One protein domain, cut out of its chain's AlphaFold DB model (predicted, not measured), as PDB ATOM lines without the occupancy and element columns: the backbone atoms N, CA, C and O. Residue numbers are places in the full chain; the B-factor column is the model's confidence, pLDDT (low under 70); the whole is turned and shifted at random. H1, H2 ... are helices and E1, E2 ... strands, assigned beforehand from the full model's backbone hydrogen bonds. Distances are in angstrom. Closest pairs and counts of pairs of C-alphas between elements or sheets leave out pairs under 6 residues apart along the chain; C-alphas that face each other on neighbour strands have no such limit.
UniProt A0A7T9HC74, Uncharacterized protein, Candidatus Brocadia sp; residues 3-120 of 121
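Overview. This is residues 3 to 120 of the 121 residues of an uncharacterized protein of Candidatus Brocadia sp (UniProt A0A7T9HC74). A small twisted sheet of four strands lies at one end of an elongated body, with the helices H1 and H3 side by side next to it, each only grazing it. The third helix, H2, runs away from H3 at a corner and, with the long link of residues 52 to 73, makes the other end of the length. The printed part has 118 residues, with three named helices and four named strands in the order E1 H1 E2 H2 H3 E3 E4; the sheet is mixed, in the order E1 E2 E3 E4, and the class is mixed, helices and strands. The whole is only just loose, close to compact, with a radius of gyration of the C-alphas of 16.6 A and spans of 56 by 30 by 20 A.

Arrangement. E1, residues 3 to 7, is an edge strand and the parallel neighbour of E2, residues 46 to 51, at 20 degrees; N 5 and O 48 are 2.8 A apart, within hydrogen-bond range. E2 is also parallel to E3, residues 108 to 113, at 24 degrees, with N 51 and O 110 at 2.8 A. E3 and E4, residues 116 to 119, form an antiparallel hairpin at 154 degrees, with N 118 and O 111 at 3.0 A. The sheet is only just strongly twisted, its C-alphas up to 4.2 A off the best plane. H1, residues 24 to 40, is on the sheet but only grazes it, with its residues 31 to 38. H3, residues 93 to 104, also only grazes it, with its residues 99 to 103. H1 and H3 touch through residues 24 to 27 and 94 to 98 alone, the same way at a shallow tilt of 26 degrees; their closest C-alphas, of Leu 24 and Val 95, are 6.0 A apart. H2, residues 74 to 91, is not on the sheet and is apart from H1. H2 and H3 are close but not clearly touching, about perpendicular at 80 degrees, with the closest C-alphas, of Leu 89 and Phe 96, 7.5 A apart. E1, H1, E2 and E2, H2, H3, E3 are strand-helix-strand units, parallel neighbour strands with helix between, each with a right-handed crossover. Every O i to N i+4 pair is within hydrogen-bond range in H1 and H2, and 6 of 8 in H3.

Along the chain. E1 begins at C-alpha 3, (-1.937, 22.515, -32.689). H1 is 24.2 A long, E2 16.3 A, H2 25.5 A, H3 17.0 A and E3 16.3 A. H2 begins at C-alpha 74, (-11.719, -15.925, -24.411), and E4 ends at C-alpha 119, (-6.531, 7.311, -37.794).

Size, cuts and confidence. The C-alphas farthest apart, of Gly 42 and Lys 67, are 56.2 A apart. The printed part has no cut. The links E1 to H1 and E2 to H2 are long. The mean pLDDT of the printed part is 81.6; residues 43 to 45 and 103 to 120 are under 70.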
ATOM      1  N   THR A   3      -2.031  22.653 -34.142       78.56
ATOM      2  CA  THR A   3      -1.937  22.515 -32.689       78.56
ATOM      3  C   THR A   3      -2.557  21.187 -32.292       78.56
ATOM      4  O   THR A   3      -3.719  20.919 -32.596       78.56
ATOM      5  N   LYS A   4      -1.776  20.340 -31.622       81.62
ATOM      6  CA  LYS A   4      -2.224  19.031 -31.144       81.62
ATOM      7  C   LYS A   4      -2.542  19.109 -29.665       81.62
ATOM      8  O   LYS A   4      -1.687  19.488 -28.870       81.62
ATOM      9  N   VAL A   5      -3.745  18.693 -29.310       81.25
ATOM     10  CA  VAL A   5      -4.172  18.509 -27.929       81.25
ATOM     11  C   VAL A   5      -4.254  17.024 -27.665       81.25
ATOM     12  O   VAL A   5      -4.932  16.297 -28.384       81.25
ATOM     13  N   PHE A   6      -3.550  16.573 -26.636       85.00
ATOM     14  CA  PHE A   6      -3.518  15.174 -26.245       85.00
ATOM     15  C   PHE A   6      -4.383  14.980 -25.007       85.00
ATOM     16  O   PHE A   6      -4.219  15.697 -24.022       85.00
ATOM     17  N   ILE A   7      -5.291  14.011 -25.061       84.56
ATOM     18  CA  ILE A   7      -6.157  13.637 -23.946       84.56
ATOM     19  C   ILE A   7      -6.122  12.128 -23.730       84.56
ATOM     20  O   ILE A   7      -5.905  11.358 -24.661       84.56
ATOM     21  N   SER A   8      -6.347  11.708 -22.495       87.94
ATOM     22  CA  SER A   8      -6.394  10.311 -22.063       87.94
ATOM     23  C   SER A   8      -7.470  10.169 -20.987       87.94
ATOM     24  O   SER A   8      -7.996  11.181 -20.522       87.94
ATOM     25  N   ASP A   9      -7.779   8.936 -20.593       88.69
ATOM     26  CA  ASP A   9      -8.543   8.645 -19.375       88.69
ATOM     27  C   ASP A   9      -9.950   9.264 -19.337       88.69
ATOM     28  O   ASP A   9     -10.396   9.782 -18.315       88.69
ATOM     29  N   ILE A  10     -10.685   9.190 -20.453       89.00
ATOM     30  CA  ILE A  10     -12.095   9.616 -20.485       89.00
ATOM     31  C   ILE A  10     -12.986   8.605 -19.744       89.00
ATOM     32  O   ILE A  10     -13.954   9.010 -19.102       89.00
ATOM     33  N   HIS A  11     -12.662   7.308 -19.822       92.31
ATOM     34  CA  HIS A  11     -13.328   6.217 -19.094       92.31
ATOM     35  C   HIS A  11     -14.864   6.214 -19.219       92.31
ATOM     36  O   HIS A  11     -15.581   6.087 -18.226       92.31
ATOM     37  N   LEU A  12     -15.402   6.331 -20.442       93.81
ATOM     38  CA  LEU A  12     -16.849   6.211 -20.666       93.81
ATOM     39  C   LEU A  12     -17.335   4.804 -20.299       93.81
ATOM     40  O   LEU A  12     -16.852   3.815 -20.847       93.81
ATOM     41  N   SER A  13     -18.329   4.720 -19.418       95.25
ATOM     42  CA  SER A  13     -18.878   3.462 -18.901       95.25
ATOM     43  C   SER A  13     -20.332   3.228 -19.327       95.25
ATOM     44  O   SER A  13     -21.000   4.120 -19.859       95.25
ATOM     45  N   ASP A  14     -20.851   2.031 -19.053       94.75
ATOM     46  CA  ASP A  14     -22.266   1.679 -19.237       94.75
ATOM     47  C   ASP A  14     -23.175   2.201 -18.107       94.75
ATOM     48  O   ASP A  14     -24.374   1.917 -18.096       94.75
ATOM     49  N   THR A  15     -22.623   2.975 -17.162       94.38
ATOM     50  CA  THR A  15     -23.283   3.547 -15.973       94.38
ATOM     51  C   THR A  15     -23.839   2.537 -14.967       94.38
ATOM     52  O   THR A  15     -24.480   2.917 -13.988       94.38
ATOM     53  N   THR A  16     -23.597   1.236 -15.154       93.25
ATOM     54  CA  THR A  16     -24.221   0.212 -14.302       93.25
ATOM     55  C   THR A  16     -23.640   0.159 -12.886       93.25
ATOM     56  O   THR A  16     -24.283  -0.374 -11.984       93.25
ATOM     57  N   THR A  17     -22.454   0.735 -12.675       89.38
ATOM     58  CA  THR A  17     -21.808   0.915 -11.363       89.38
ATOM     59  C   THR A  17     -21.921   2.338 -10.808       89.38
ATOM     60  O   THR A  17     -21.399   2.604  -9.729       89.38
ATOM     61  N   GLY A  18     -22.627   3.236 -11.502       88.19
ATOM     62  CA  GLY A  18     -22.772   4.644 -11.134       88.19
ATOM     63  C   GLY A  18     -22.688   5.566 -12.349       88.19
ATOM     64  O   GLY A  18     -22.101   5.211 -13.371       88.19
ATOM     65  N   ASP A  19     -23.281   6.755 -12.244       88.88
ATOM     66  CA  ASP A  19     -23.211   7.772 -13.296       88.88
ATOM     67  C   ASP A  19     -22.000   8.684 -13.068       88.88
ATOM     68  O   ASP A  19     -22.011   9.586 -12.227       88.88
ATOM     69  N   HIS A  20     -20.915   8.378 -13.779       86.56
ATOM     70  CA  HIS A  20     -19.626   9.069 -13.675       86.56
ATOM     71  C   HIS A  20     -19.099   9.539 -15.033       86.56
ATOM     72  O   HIS A  20     -17.959   9.991 -15.131       86.56
ATOM     73  N   ASN A  21     -19.901   9.406 -16.089       91.88
ATOM     74  CA  ASN A  21     -19.464   9.739 -17.433       91.88
ATOM     75  C   ASN A  21     -19.432  11.262 -17.619       91.88
ATOM     76  O   ASN A  21     -20.240  12.002 -17.053       91.88
ATOM     77  N   ILE A  22     -18.511  11.742 -18.459       91.19
ATOM     78  CA  ILE A  22     -18.523  13.142 -18.884       91.19
ATOM     79  C   ILE A  22     -19.847  13.454 -19.596       91.19
ATOM     80  O   ILE A  22     -20.309  12.695 -20.445       91.19
ATOM     81  N   THR A  23     -20.463  14.588 -19.267       91.25
ATOM     82  CA  THR A  23     -21.670  15.063 -19.955       91.25
ATOM     83  C   THR A  23     -21.313  16.062 -21.060       91.25
ATOM     84  O   THR A  23     -20.166  16.493 -21.198       91.25
ATOM     85  N   LEU A  24     -22.294  16.459 -21.875       91.94
ATOM     86  CA  LEU A  24     -22.058  17.408 -22.970       91.94
ATOM     87  C   LEU A  24     -21.551  18.770 -22.493       91.94
ATOM     88  O   LEU A  24     -20.747  19.393 -23.181       91.94
ATOM     89  N   THR A  25     -22.022  19.248 -21.340       93.38
ATOM     90  CA  THR A  25     -21.679  20.589 -20.856       93.38
ATOM     91  C   THR A  25     -20.188  20.708 -20.514       93.38
ATOM     92  O   THR A  25     -19.542  21.582 -21.091       93.38
ATOM     93  N   PRO A  26     -19.594  19.828 -19.678       90.69
ATOM     94  CA  PRO A  26     -18.150  19.823 -19.450       90.69
ATOM     95  C   PRO A  26     -17.334  19.581 -20.721       90.69
ATOM     96  O   PRO A  26     -16.322  20.246 -20.909       90.69
ATOM     97  N   LEU A  27     -17.777  18.684 -21.614       88.56
ATOM     98  CA  LEU A  27     -17.060  18.412 -22.864       88.56
ATOM     99  C   LEU A  27     -16.971  19.658 -23.761       88.56
ATOM    100  O   LEU A  27     -15.903  19.979 -24.276       88.56
ATOM    101  N   ARG A  28     -18.085  20.378 -23.922       90.62
ATOM    102  CA  ARG A  28     -18.127  21.630 -24.689       90.62
ATOM    103  C   ARG A  28     -17.319  22.733 -24.021       90.62
ATOM    104  O   ARG A  28     -16.628  23.465 -24.717       90.62
ATOM    105  N   GLY A  29     -17.395  22.842 -22.694       91.12
ATOM    106  CA  GLY A  29     -16.592  23.794 -21.924       91.12
ATOM    107  C   GLY A  29     -15.098  23.580 -22.157       91.12
ATOM    108  O   GLY A  29     -14.416  24.496 -22.601       91.12
ATOM    109  N   PHE A  30     -14.638  22.338 -21.989       88.25
ATOM    110  CA  PHE A  30     -13.260  21.934 -22.265       88.25
ATOM    111  C   PHE A  30     -12.811  22.317 -23.681       88.25
ATOM    112  O   PHE A  30     -11.730  22.871 -23.862       88.25
ATOM    113  N   TRP A  31     -13.647  22.052 -24.690       85.19
ATOM    114  CA  TRP A  31     -13.306  22.384 -26.070       85.19
ATOM    115  C   TRP A  31     -13.233  23.895 -26.317       85.19
ATOM    116  O   TRP A  31     -12.294  24.365 -26.955       85.19
ATOM    117  N   ASN A  32     -14.189  24.657 -25.785       87.81
ATOM    118  CA  ASN A  32     -14.204  26.113 -25.913       87.81
ATOM    119  C   ASN A  32     -12.980  26.759 -25.250       87.81
ATOM    120  O   ASN A  32     -12.427  27.711 -25.798       87.81
ATOM    121  N   ASP A  33     -12.557  26.247 -24.092       90.25
ATOM    122  CA  ASP A  33     -11.365  26.741 -23.403       90.25
ATOM    123  C   ASP A  33     -10.103  26.486 -24.236       90.25
ATOM    124  O   ASP A  33      -9.334  27.416 -24.465       90.25
ATOM    125  N   ILE A  34      -9.943  25.282 -24.797       85.81
ATOM    126  CA  ILE A  34      -8.830  24.976 -25.709       85.81
ATOM    127  C   ILE A  34      -8.830  25.904 -26.923       85.81
ATOM    128  O   ILE A  34      -7.779  26.404 -27.318       85.81
ATOM    129  N   GLU A  35      -9.985  26.103 -27.561       82.69
ATOM    130  CA  GLU A  35     -10.068  26.960 -28.744       82.69
ATOM    131  C   GLU A  35      -9.668  28.397 -28.428       82.69
ATOM    132  O   GLU A  35      -8.933  29.006 -29.209       82.69
ATOM    133  N   ARG A  36     -10.097  28.917 -27.273       87.12
ATOM    134  CA  ARG A  36      -9.688  30.241 -26.803       87.12
ATOM    135  C   ARG A  36      -8.183  30.298 -26.563       87.12
ATOM    136  O   ARG A  36      -7.539  31.197 -27.086       87.12
ATOM    137  N   ASP A  37      -7.619  29.325 -25.856       86.06
ATOM    138  CA  ASP A  37      -6.189  29.311 -25.532       86.06
ATOM    139  C   ASP A  37      -5.316  29.248 -26.800       86.06
ATOM    140  O   ASP A  37      -4.287  29.918 -26.902       86.06
ATOM    141  N   VAL A  38      -5.742  28.479 -27.809       81.50
ATOM    142  CA  VAL A  38      -5.056  28.403 -29.108       81.50
ATOM    143  C   VAL A  38      -5.168  29.714 -29.880       81.50
ATOM    144  O   VAL A  38      -4.181  30.158 -30.471       81.50
ATOM    145  N   PHE A  39      -6.347  30.338 -29.872       82.69
ATOM    146  CA  PHE A  39      -6.562  31.635 -30.502       82.69
ATOM    147  C   PHE A  39      -5.702  32.728 -29.849       82.69
ATOM    148  O   PHE A  39      -5.002  33.458 -30.554       82.69
ATOM    149  N   ASP A  40      -5.686  32.793 -28.516       84.75
ATOM    150  CA  ASP A  40      -4.934  33.780 -27.732       84.75
ATOM    151  C   ASP A  40      -3.415  33.625 -27.903       84.75
ATOM    152  O   ASP A  40      -2.677  34.612 -27.890       84.75
ATOM    153  N   ALA A  41      -2.934  32.404 -28.162       82.31
ATOM    154  CA  ALA A  41      -1.542  32.137 -28.525       82.31
ATOM    155  C   ALA A  41      -1.163  32.611 -29.951       82.31
ATOM    156  O   ALA A  41      -0.049  32.352 -30.412       82.31
ATOM    157  N   GLY A  42      -2.069  33.286 -30.669       76.12
ATOM    158  CA  GLY A  42      -1.883  33.720 -32.057       76.12
ATOM    159  C   GLY A  42      -2.067  32.592 -33.080       76.12
ATOM    160  O   GLY A  42      -1.665  32.723 -34.238       76.12
ATOM    161  N   GLY A  43      -2.647  31.464 -32.661       65.69
ATOM    162  CA  GLY A  43      -2.853  30.290 -33.492       65.69
ATOM    163  C   GLY A  43      -4.078  30.429 -34.395       65.69
ATOM    164  O   GLY A  43      -5.209  30.236 -33.964       65.69
ATOM    165  N   HIS A  44      -3.856  30.652 -35.691       61.56
ATOM    166  CA  HIS A  44      -4.860  30.428 -36.750       61.56
ATOM    167  C   HIS A  44      -4.795  28.998 -37.317       61.56
ATOM    168  O   HIS A  44      -5.197  28.725 -38.451       61.56
ATOM    169  N   GLU A  45      -4.199  28.088 -36.555       62.97
ATOM    170  CA  GLU A  45      -3.822  26.757 -37.002       62.97
ATOM    171  C   GLU A  45      -4.928  25.729 -36.755       62.97
ATOM    172  O   GLU A  45      -5.762  25.875 -35.865       62.97
ATOM    173  N   LYS A  46      -4.934  24.651 -37.548       71.75
ATOM    174  CA  LYS A  46      -5.879  23.544 -37.358       71.75
ATOM    175  C   LYS A  46      -5.680  22.923 -35.973       71.75
ATOM    176  O   LYS A  46      -4.557  22.561 -35.631       71.75
ATOM    177  N   LEU A  47      -6.766  22.750 -35.224       77.44
ATOM    178  CA  LEU A  47      -6.770  22.060 -33.936       77.44
ATOM    179  C   LEU A  47      -7.002  20.556 -34.140       77.44
ATOM    180  O   LEU A  47      -7.997  20.136 -34.735       77.44
ATOM    181  N   GLU A  48      -6.080  19.739 -33.651       79.06
ATOM    182  CA  GLU A  48      -6.139  18.279 -33.715       79.06
ATOM    183  C   GLU A  48      -6.262  17.709 -32.303       79.06
ATOM    184  O   GLU A  48      -5.411  17.966 -31.455       79.06
ATOM    185  N   LEU A  49      -7.299  16.910 -32.055       78.06
ATOM    186  CA  LEU A  49      -7.479  16.209 -30.790       78.06
ATOM    187  C   LEU A  49      -6.964  14.775 -30.922       78.06
ATOM    188  O   LEU A  49      -7.364  14.012 -31.802       78.06
ATOM    189  N   VAL A  50      -6.071  14.385 -30.028       81.94
ATOM    190  CA  VAL A  50      -5.437  13.072 -30.018       81.94
ATOM    191  C   VAL A  50      -5.805  12.371 -28.717       81.94
ATOM    192  O   VAL A  50      -5.452  12.832 -27.639       81.94
ATOM    193  N   VAL A  51      -6.517  11.253 -28.819       83.12
ATOM    194  CA  VAL A  51      -6.929  10.425 -27.682       83.12
ATOM    195  C   VAL A  51      -5.905   9.303 -27.500       83.12
ATOM    196  O   VAL A  51      -5.686   8.522 -28.422       83.12
ATOM    197  N   LEU A  52      -5.272   9.225 -26.331       84.88
ATOM    198  CA  LEU A  52      -4.124   8.356 -26.038       84.88
ATOM    199  C   LEU A  52      -4.474   6.991 -25.425       84.88
ATOM    200  O   LEU A  52      -3.571   6.226 -25.090       84.88
ATOM    201  N   GLY A  53      -5.760   6.670 -25.302       82.75
ATOM    202  CA  GLY A  53      -6.232   5.417 -24.719       82.75
ATOM    203  C   GLY A  53      -7.398   5.647 -23.767       82.75
ATOM    204  O   GLY A  53      -7.942   6.751 -23.717       82.75
ATOM    205  N   ASP A  54      -7.794   4.586 -23.066       87.19
ATOM    206  CA  ASP A  54      -8.714   4.613 -21.920       87.19
ATOM    207  C   ASP A  54      -9.977   5.453 -22.147       87.19
ATOM    208  O   ASP A  54     -10.455   6.220 -21.312       87.19
ATOM    209  N   PHE A  55     -10.518   5.312 -23.354       87.88
ATOM    210  CA  PHE A  55     -11.688   6.053 -23.799       87.88
ATOM    211  C   PHE A  55     -12.997   5.396 -23.348       87.88
ATOM    212  O   PHE A  55     -13.963   6.085 -23.034       87.88
ATOM    213  N   ILE A  56     -13.012   4.062 -23.299       91.44
ATOM    214  CA  ILE A  56     -14.132   3.242 -22.833       91.44
ATOM    215  C   ILE A  56     -13.652   2.415 -21.642       91.44
ATOM    216  O   ILE A  56     -12.656   1.699 -21.755       91.44
ATOM    217  N   ASP A  57     -14.398   2.459 -20.543       91.88
ATOM    218  CA  ASP A  57     -14.172   1.625 -19.369       91.88
ATOM    219  C   ASP A  57     -15.065   0.384 -19.427       91.88
ATOM    220  O   ASP A  57     -16.259   0.402 -19.117       91.88
ATOM    221  N   ILE A  58     -14.460  -0.722 -19.851       91.50
ATOM    222  CA  ILE A  58     -15.137  -2.015 -19.941       91.50
ATOM    223  C   ILE A  58     -15.167  -2.693 -18.565       91.50
ATOM    224  O   ILE A  58     -16.088  -3.450 -18.268       91.50
ATOM    225  N   ILE A  59     -14.169  -2.451 -17.711       89.19
ATOM    226  CA  ILE A  59     -13.962  -3.197 -16.463       89.19
ATOM    227  C   ILE A  59     -15.010  -2.829 -15.412       89.19
ATOM    228  O   ILE A  59     -15.447  -3.702 -14.665       89.19
ATOM    229  N   ARG A  60     -15.477  -1.577 -15.386       88.94
ATOM    230  CA  ARG A  60     -16.509  -1.117 -14.440       88.94
ATOM    231  C   ARG A  60     -17.938  -1.557 -14.775       88.94
ATOM    232  O   ARG A  60     -18.868  -1.126 -14.099       88.94
ATOM    233  N   SER A  61     -18.147  -2.422 -15.764       92.88
ATOM    234  CA  SER A  61     -19.482  -2.946 -16.059       92.88
ATOM    235  C   SER A  61     -19.933  -4.002 -15.049       92.88
ATOM    236  O   SER A  61     -19.229  -4.973 -14.764       92.88
ATOM    237  N   THR A  62     -21.183  -3.910 -14.598       93.25
ATOM    238  CA  THR A  62     -21.822  -4.981 -13.822       93.25
ATOM    239  C   THR A  62     -22.132  -6.229 -14.649       93.25
ATOM    240  O   THR A  62     -22.553  -7.229 -14.072       93.25
ATOM    241  N   ARG A  63     -21.937  -6.234 -15.977       91.31
ATOM    242  CA  ARG A  63     -22.077  -7.448 -16.806       91.31
ATOM    243  C   ARG A  63     -21.045  -8.516 -16.446       91.31
ATOM    244  O   ARG A  63     -21.292  -9.706 -16.661       91.31
ATOM    245  N   TRP A  64     -19.934  -8.117 -15.836       91.75
ATOM    246  CA  TRP A  64     -18.969  -9.028 -15.238       91.75
ATOM    247  C   TRP A  64     -19.554  -9.693 -13.985       91.75
ATOM    248  O   TRP A  64     -19.540  -9.134 -12.891       91.75
ATOM    249  N   LYS A  65     -20.097 -10.910 -14.135       86.31
ATOM    250  CA  LYS A  65     -20.674 -11.685 -13.021       86.31
ATOM    251  C   LYS A  65     -20.215 -13.140 -13.027       86.31
ATOM    252  O   LYS A  65     -20.132 -13.787 -14.073       86.31
ATOM    253  N   GLY A  66     -19.991 -13.691 -11.834       82.31
ATOM    254  CA  GLY A  66     -19.738 -15.120 -11.632       82.31
ATOM    255  C   GLY A  66     -18.512 -15.622 -12.399       82.31
ATOM    256  O   GLY A  66     -17.407 -15.158 -12.158       82.31
ATOM    257  N   LYS A  67     -18.707 -16.574 -13.319       75.62
ATOM    258  CA  LYS A  67     -17.635 -17.144 -14.159       75.62
ATOM    259  C   LYS A  67     -17.298 -16.305 -15.392       75.62
ATOM    260  O   LYS A  67     -16.375 -16.659 -16.111       75.62
ATOM    261  N   MET A  68     -18.042 -15.231 -15.655       80.56
ATOM    262  CA  MET A  68     -17.847 -14.392 -16.839       80.56
ATOM    263  C   MET A  68     -16.836 -13.278 -16.608       80.56
ATOM    264  O   MET A  68     -16.812 -12.366 -17.405       80.56
ATOM    265  N   GLN A  69     -16.040 -13.316 -15.538       83.56
ATOM    266  CA  GLN A  69     -15.089 -12.253 -15.200       83.56
ATOM    267  C   GLN A  69     -14.145 -11.902 -16.365       83.56
ATOM    268  O   GLN A  69     -13.926 -12.737 -17.243       83.56
ATOM    269  N   PRO A  70     -13.507 -10.719 -16.357       80.31
ATOM    270  CA  PRO A  70     -12.562 -10.311 -17.404       80.31
ATOM    271  C   PRO A  70     -11.402 -11.295 -17.654       80.31
ATOM    272  O   PRO A  70     -10.755 -11.236 -18.694       80.31
ATOM    273  N   TRP A  71     -11.145 -12.210 -16.716       83.19
ATOM    274  CA  TRP A  71     -10.153 -13.288 -16.794       83.19
ATOM    275  C   TRP A  71     -10.755 -14.675 -17.107       83.19
ATOM    276  O   TRP A  71     -10.126 -15.700 -16.843       83.19
ATOM    277  N   ALA A  72     -11.983 -14.729 -17.625       83.69
ATOM    278  CA  ALA A  72     -12.658 -15.958 -18.040       83.69
ATOM    279  C   ALA A  72     -12.107 -16.528 -19.365       83.69
ATOM    280  O   ALA A  72     -11.086 -16.094 -19.898       83.69
ATOM    281  N   ASP A  73     -12.795 -17.526 -19.926       86.81
ATOM    282  CA  ASP A  73     -12.476 -18.037 -21.262       86.81
ATOM    283  C   ASP A  73     -12.640 -16.947 -22.338       86.81
ATOM    284  O   ASP A  73     -13.592 -16.163 -22.311       86.81
ATOM    285  N   LYS A  74     -11.745 -16.934 -23.336       85.94
ATOM    286  CA  LYS A  74     -11.719 -15.925 -24.411       85.94
ATOM    287  C   LYS A  74     -13.048 -15.791 -25.160       85.94
ATOM    288  O   LYS A  74     -13.399 -14.681 -25.560       85.94
ATOM    289  N   LYS A  75     -13.787 -16.888 -25.371       85.56
ATOM    290  CA  LYS A  75     -15.085 -16.843 -26.065       85.56
ATOM    291  C   LYS A  75     -16.130 -16.106 -25.233       85.56
ATOM    292  O   LYS A  75     -16.887 -15.310 -25.781       85.56
ATOM    293  N   ILE A  76     -16.138 -16.351 -23.924       84.12
ATOM    294  CA  ILE A  76     -17.040 -15.691 -22.976       84.12
ATOM    295  C   ILE A  76     -16.685 -14.207 -22.885       84.12
ATOM    296  O   ILE A  76     -17.563 -13.366 -23.053       84.12
ATOM    297  N   ILE A  77     -15.392 -13.891 -22.733       89.12
ATOM    298  CA  ILE A  77     -14.898 -12.510 -22.687       89.12
ATOM    299  C   ILE A  77     -15.367 -11.735 -23.914       89.12
ATOM    300  O   ILE A  77     -15.913 -10.651 -23.756       89.12
ATOM    301  N   LYS A  78     -15.204 -12.277 -25.129       89.31
ATOM    302  CA  LYS A  78     -15.580 -11.549 -26.346       89.31
ATOM    303  C   LYS A  78     -17.062 -11.160 -26.360       89.31
ATOM    304  O   LYS A  78     -17.370 -10.004 -26.621       89.31
ATOM    305  N   VAL A  79     -17.958 -12.104 -26.069       90.25
ATOM    306  CA  VAL A  79     -19.408 -11.842 -26.069       90.25
ATOM    307  C   VAL A  79     -19.770 -10.797 -25.013       90.25
ATOM    308  O   VAL A  79     -20.559  -9.894 -25.285       90.25
ATOM    309  N   THR A  80     -19.169 -10.885 -23.824       92.38
ATOM    310  CA  THR A  80     -19.417  -9.920 -22.750       92.38
ATOM    311  C   THR A  80     -18.862  -8.538 -23.090       92.38
ATOM    312  O   THR A  80     -19.573  -7.555 -22.913       92.38
ATOM    313  N   VAL A  81     -17.647  -8.449 -23.638       93.19
ATOM    314  CA  VAL A  81     -17.040  -7.188 -24.091       93.19
ATOM    315  C   VAL A  81     -17.886  -6.525 -25.171       93.19
ATOM    316  O   VAL A  81     -18.172  -5.338 -25.051       93.19
ATOM    317  N   ASP A  82     -18.318  -7.271 -26.191       92.88
ATOM    318  CA  ASP A  82     -19.135  -6.719 -27.278       92.88
ATOM    319  C   ASP A  82     -20.446  -6.123 -26.722       92.88
ATOM    320  O   ASP A  82     -20.844  -5.024 -27.109       92.88
ATOM    321  N   ALA A  83     -21.078  -6.800 -25.755       93.94
ATOM    322  CA  ALA A  83     -22.277  -6.297 -25.083       93.94
ATOM    323  C   ALA A  83     -22.007  -5.050 -24.221       93.94
ATOM    324  O   ALA A  83     -22.795  -4.110 -24.250       93.94
ATOM    325  N   ILE A  84     -20.895  -5.014 -23.476       95.25
ATOM    326  CA  ILE A  84     -20.510  -3.842 -22.673       95.25
ATOM    327  C   ILE A  84     -20.247  -2.637 -23.576       95.25
ATOM    328  O   ILE A  84     -20.746  -1.549 -23.311       95.25
ATOM    329  N   VAL A  85     -19.490  -2.823 -24.660       94.75
ATOM    330  CA  VAL A  85     -19.182  -1.744 -25.608       94.75
ATOM    331  C   VAL A  85     -20.463  -1.190 -26.225       94.75
ATOM    332  O   VAL A  85     -20.597   0.027 -26.329       94.75
ATOM    333  N   GLN A  86     -21.417  -2.050 -26.590       95.62
ATOM    334  CA  GLN A  86     -22.706  -1.604 -27.111       95.62
ATOM    335  C   GLN A  86     -23.468  -0.748 -26.089       95.62
ATOM    336  O   GLN A  86     -23.919   0.345 -26.433       95.62
ATOM    337  N   ASP A  87     -23.542  -1.181 -24.830       95.81
ATOM    338  CA  ASP A  87     -24.199  -0.403 -23.776       95.81
ATOM    339  C   ASP A  87     -23.507   0.952 -23.549       95.81
ATOM    340  O   ASP A  87     -24.179   1.979 -23.435       95.81
ATOM    341  N   VAL A  88     -22.168   0.986 -23.527       95.56
ATOM    342  CA  VAL A  88     -21.398   2.237 -23.416       95.56
ATOM    343  C   VAL A  88     -21.733   3.174 -24.580       95.56
ATOM    344  O   VAL A  88     -21.964   4.364 -24.358       95.56
ATOM    345  N   LEU A  89     -21.771   2.660 -25.814       93.88
ATOM    346  CA  LEU A  89     -22.096   3.443 -27.010       93.88
ATOM    347  C   LEU A  89     -23.508   4.028 -26.940       93.88
ATOM    348  O   LEU A  89     -23.700   5.196 -27.280       93.88
ATOM    349  N   GLU A  90     -24.484   3.243 -26.492       95.00
ATOM    350  CA  GLU A  90     -25.874   3.681 -26.356       95.00
ATOM    351  C   GLU A  90     -26.028   4.741 -25.263       95.00
ATOM    352  O   GLU A  90     -26.615   5.798 -25.506       95.00
ATOM    353  N   LYS A  91     -25.450   4.504 -24.081       94.44
ATOM    354  CA  LYS A  91     -25.540   5.423 -22.935       94.44
ATOM    355  C   LYS A  91     -24.839   6.749 -23.178       94.44
ATOM    356  O   LYS A  91     -25.339   7.792 -22.769       94.44
ATOM    357  N   ASN A  92     -23.713   6.719 -23.882       94.44
ATOM    358  CA  ASN A  92     -22.902   7.905 -24.143       94.44
ATOM    359  C   ASN A  92     -23.107   8.456 -25.554       94.44
ATOM    360  O   ASN A  92     -22.309   9.273 -26.015       94.44
ATOM    361  N   LYS A  93     -24.170   8.039 -26.253       93.75
ATOM    362  CA  LYS A  93     -24.453   8.467 -27.625       93.75
ATOM    363  C   LYS A  93     -24.316   9.984 -27.838       93.75
ATOM    364  O   LYS A  93     -23.657  10.356 -28.809       93.75
ATOM    365  N   PRO A  94     -24.835  10.865 -26.955       93.25
ATOM    366  CA  PRO A  94     -24.663  12.306 -27.124       93.25
ATOM    367  C   PRO A  94     -23.190  12.738 -27.136       93.25
ATOM    368  O   PRO A  94     -22.789  13.520 -27.992       93.25
ATOM    369  N   VAL A  95     -22.370  12.189 -26.235       91.12
ATOM    370  CA  VAL A  95     -20.925  12.464 -26.147       91.12
ATOM    371  C   VAL A  95     -20.214  12.001 -27.417       91.12
ATOM    372  O   VAL A  95     -19.444  12.754 -28.009       91.12
ATOM    373  N   PHE A  96     -20.510  10.787 -27.890       89.50
ATOM    374  CA  PHE A  96     -19.951  10.274 -29.144       89.50
ATOM    375  C   PHE A  96     -20.353  11.123 -30.356       89.50
ATOM    376  O   PHE A  96     -19.529  11.345 -31.243       89.50
ATOM    377  N   ASP A  97     -21.603  11.580 -30.420       90.44
ATOM    378  CA  ASP A  97     -22.092  12.422 -31.513       90.44
ATOM    379  C   ASP A  97     -21.417  13.804 -31.503       90.44
ATOM    380  O   ASP A  97     -21.001  14.285 -32.561       90.44
ATOM    381  N   GLU A  98     -21.232  14.405 -30.324       88.25
ATOM    382  CA  GLU A  98     -20.497  15.663 -30.147       88.25
ATOM    383  C   GLU A  98     -19.043  15.520 -30.622       88.25
ATOM    384  O   GLU A  98     -18.596  16.290 -31.473       88.25
ATOM    385  N   LEU A  99     -18.330  14.476 -30.184       82.88
ATOM    386  CA  LEU A  99     -16.952  14.217 -30.621       82.88
ATOM    387  C   LEU A  99     -16.870  13.979 -32.140       82.88
ATOM    388  O   LEU A  99     -16.011  14.526 -32.829       82.88
ATOM    389  N   LYS A 100     -17.810  13.224 -32.721       82.44
ATOM    390  CA  LYS A 100     -17.883  13.040 -34.183       82.44
ATOM    391  C   LYS A 100     -18.139  14.350 -34.930       82.44
ATOM    392  O   LYS A 100     -17.710  14.476 -36.078       82.44
ATOM    393  N   SER A 101     -18.839  15.309 -34.325       81.94
ATOM    394  CA  SER A 101     -19.111  16.604 -34.952       81.94
ATOM    395  C   SER A 101     -17.830  17.412 -35.169       81.94
ATOM    396  O   SER A 101     -17.665  18.021 -36.225       81.94
ATOM    397  N   TYR A 102     -16.872  17.328 -34.242       76.00
ATOM    398  CA  TYR A 102     -15.612  18.062 -34.343       76.00
ATOM    399  C   TYR A 102     -14.808  17.579 -35.558       76.00
ATOM    400  O   TYR A 102     -14.268  18.398 -36.299       76.00
ATOM    401  N   LYS A 103     -14.870  16.281 -35.886       67.69
ATOM    402  CA  LYS A 103     -14.248  15.722 -37.095       67.69
ATOM    403  C   LYS A 103     -14.705  16.387 -38.403       67.69
ATOM    404  O   LYS A 103     -13.934  16.506 -39.351       67.69
ATOM    405  N   LYS A 104     -15.970  16.811 -38.478       59.38
ATOM    406  CA  LYS A 104     -16.542  17.434 -39.686       59.38
ATOM    407  C   LYS A 104     -16.098  18.892 -39.868       59.38
ATOM    408  O   LYS A 104     -16.153  19.394 -40.984       59.38
ATOM    409  N   GLY A 105     -15.634  19.553 -38.807       58.03
ATOM    410  CA  GLY A 105     -15.268  20.974 -38.792       58.03
ATOM    411  C   GLY A 105     -13.786  21.275 -39.050       58.03
ATOM    412  O   GLY A 105     -13.283  22.245 -38.502       58.03
ATOM    413  N   ALA A 106     -13.072  20.446 -39.825       52.72
ATOM    414  CA  ALA A 106     -11.609  20.511 -40.013       52.72
ATOM    415  C   ALA A 106     -10.760  20.220 -38.754       52.72
ATOM    416  O   ALA A 106      -9.559  20.503 -38.745       52.72
ATOM    417  N   ARG A 107     -11.360  19.607 -37.726       58.59
ATOM    418  CA  ARG A 107     -10.669  19.075 -36.543       58.59
ATOM    419  C   ARG A 107     -10.432  17.580 -36.773       58.59
ATOM    420  O   ARG A 107     -11.250  16.922 -37.407       58.59
ATOM    421  N   TYR A 108      -9.322  17.021 -36.304       56.09
ATOM    422  CA  TYR A 108      -9.009  15.598 -36.513       56.09
ATOM    423  C   TYR A 108      -8.977  14.852 -35.185       56.09
ATOM    424  O   TYR A 108      -8.508  15.403 -34.195       56.09
ATOM    425  N   TYR A 109      -9.450  13.601 -35.197       53.97
ATOM    426  CA  TYR A 109      -9.327  12.659 -34.085       53.97
ATOM    427  C   TYR A 109      -8.344  11.562 -34.443       53.97
ATOM    428  O   TYR A 109      -8.568  10.810 -35.394       53.97
ATOM    429  N   SER A 110      -7.289  11.437 -33.650       57.16
ATOM    430  CA  SER A 110      -6.403  10.275 -33.702       57.16
ATOM    431  C   SER A 110      -6.545   9.492 -32.410       57.16
ATOM    432  O   SER A 110      -6.381  10.067 -31.340       57.16
ATOM    433  N   TYR A 111      -6.858   8.199 -32.503       53.56
ATOM    434  CA  TYR A 111      -6.853   7.306 -31.350       53.56
ATOM    435  C   TYR A 111      -5.549   6.507 -31.359       53.56
ATOM    436  O   TYR A 111      -5.248   5.779 -32.310       53.56
ATOM    437  N   LEU A 112      -4.755   6.676 -30.311       54.34
ATOM    438  CA  LEU A 112      -3.541   5.925 -30.044       54.34
ATOM    439  C   LEU A 112      -3.869   4.904 -28.963       54.34
ATOM    440  O   LEU A 112      -4.234   5.267 -27.856       54.34
ATOM    441  N   CYS A 113      -3.744   3.621 -29.283       47.06
ATOM    442  CA  CYS A 113      -3.858   2.552 -28.297       47.06
ATOM    443  C   CYS A 113      -2.689   1.591 -28.499       47.06
ATOM    444  O   CYS A 113      -2.431   1.153 -29.623       47.06
ATOM    445  N   ASN A 114      -1.953   1.306 -27.421       44.72
ATOM    446  CA  ASN A 114      -0.785   0.416 -27.416       44.72
ATOM    447  C   ASN A 114       0.295   0.764 -28.461       44.72
ATOM    448  O   ASN A 114       0.836  -0.117 -29.126       44.72
ATOM    449  N   GLY A 115       0.605   2.053 -28.636       40.91
ATOM    450  CA  GLY A 115       1.685   2.504 -29.526       40.91
ATOM    451  C   GLY A 115       1.388   2.400 -31.027       40.91
ATOM    452  O   GLY A 115       2.266   2.688 -31.836       40.91
ATOM    453  N   GLN A 116       0.165   2.032 -31.424       39.16
ATOM    454  CA  GLN A 116      -0.274   2.088 -32.819       39.16
ATOM    455  C   GLN A 116      -1.223   3.270 -33.023       39.16
ATOM    456  O   GLN A 116      -2.315   3.311 -32.454       39.16
ATOM    457  N   SER A 117      -0.818   4.234 -33.853       41.28
ATOM    458  CA  SER A 117      -1.706   5.301 -34.318       41.28
ATOM    459  C   SER A 117      -2.745   4.699 -35.253       41.28
ATOM    460  O   SER A 117      -2.399   4.230 -36.341       41.28
ATOM    461  N   ARG A 118      -4.019   4.714 -34.858       46.91
ATOM    462  CA  ARG A 118      -5.120   4.441 -35.780       46.91
ATOM    463  C   ARG A 118      -5.851   5.744 -36.050       46.91
ATOM    464  O   ARG A 118      -6.560   6.273 -35.195       46.91
ATOM    465  N   SER A 119      -5.676   6.256 -37.263       43.25
ATOM    466  CA  SER A 119      -6.531   7.311 -37.794       43.25
ATOM    467  C   SER A 119      -7.941   6.742 -37.900       43.25
ATOM    468  O   SER A 119      -8.176   5.789 -38.645       43.25
ATOM    469  N   VAL A 120      -8.878   7.277 -37.122       44.81
ATOM    470  CA  VAL A 120     -10.282   6.879 -37.231       44.81
ATOM    471  C   VAL A 120     -10.870   7.669 -38.400       44.81
ATOM    472  O   VAL A 120     -11.289   8.818 -38.233       44.81
TER     473      VAL A 120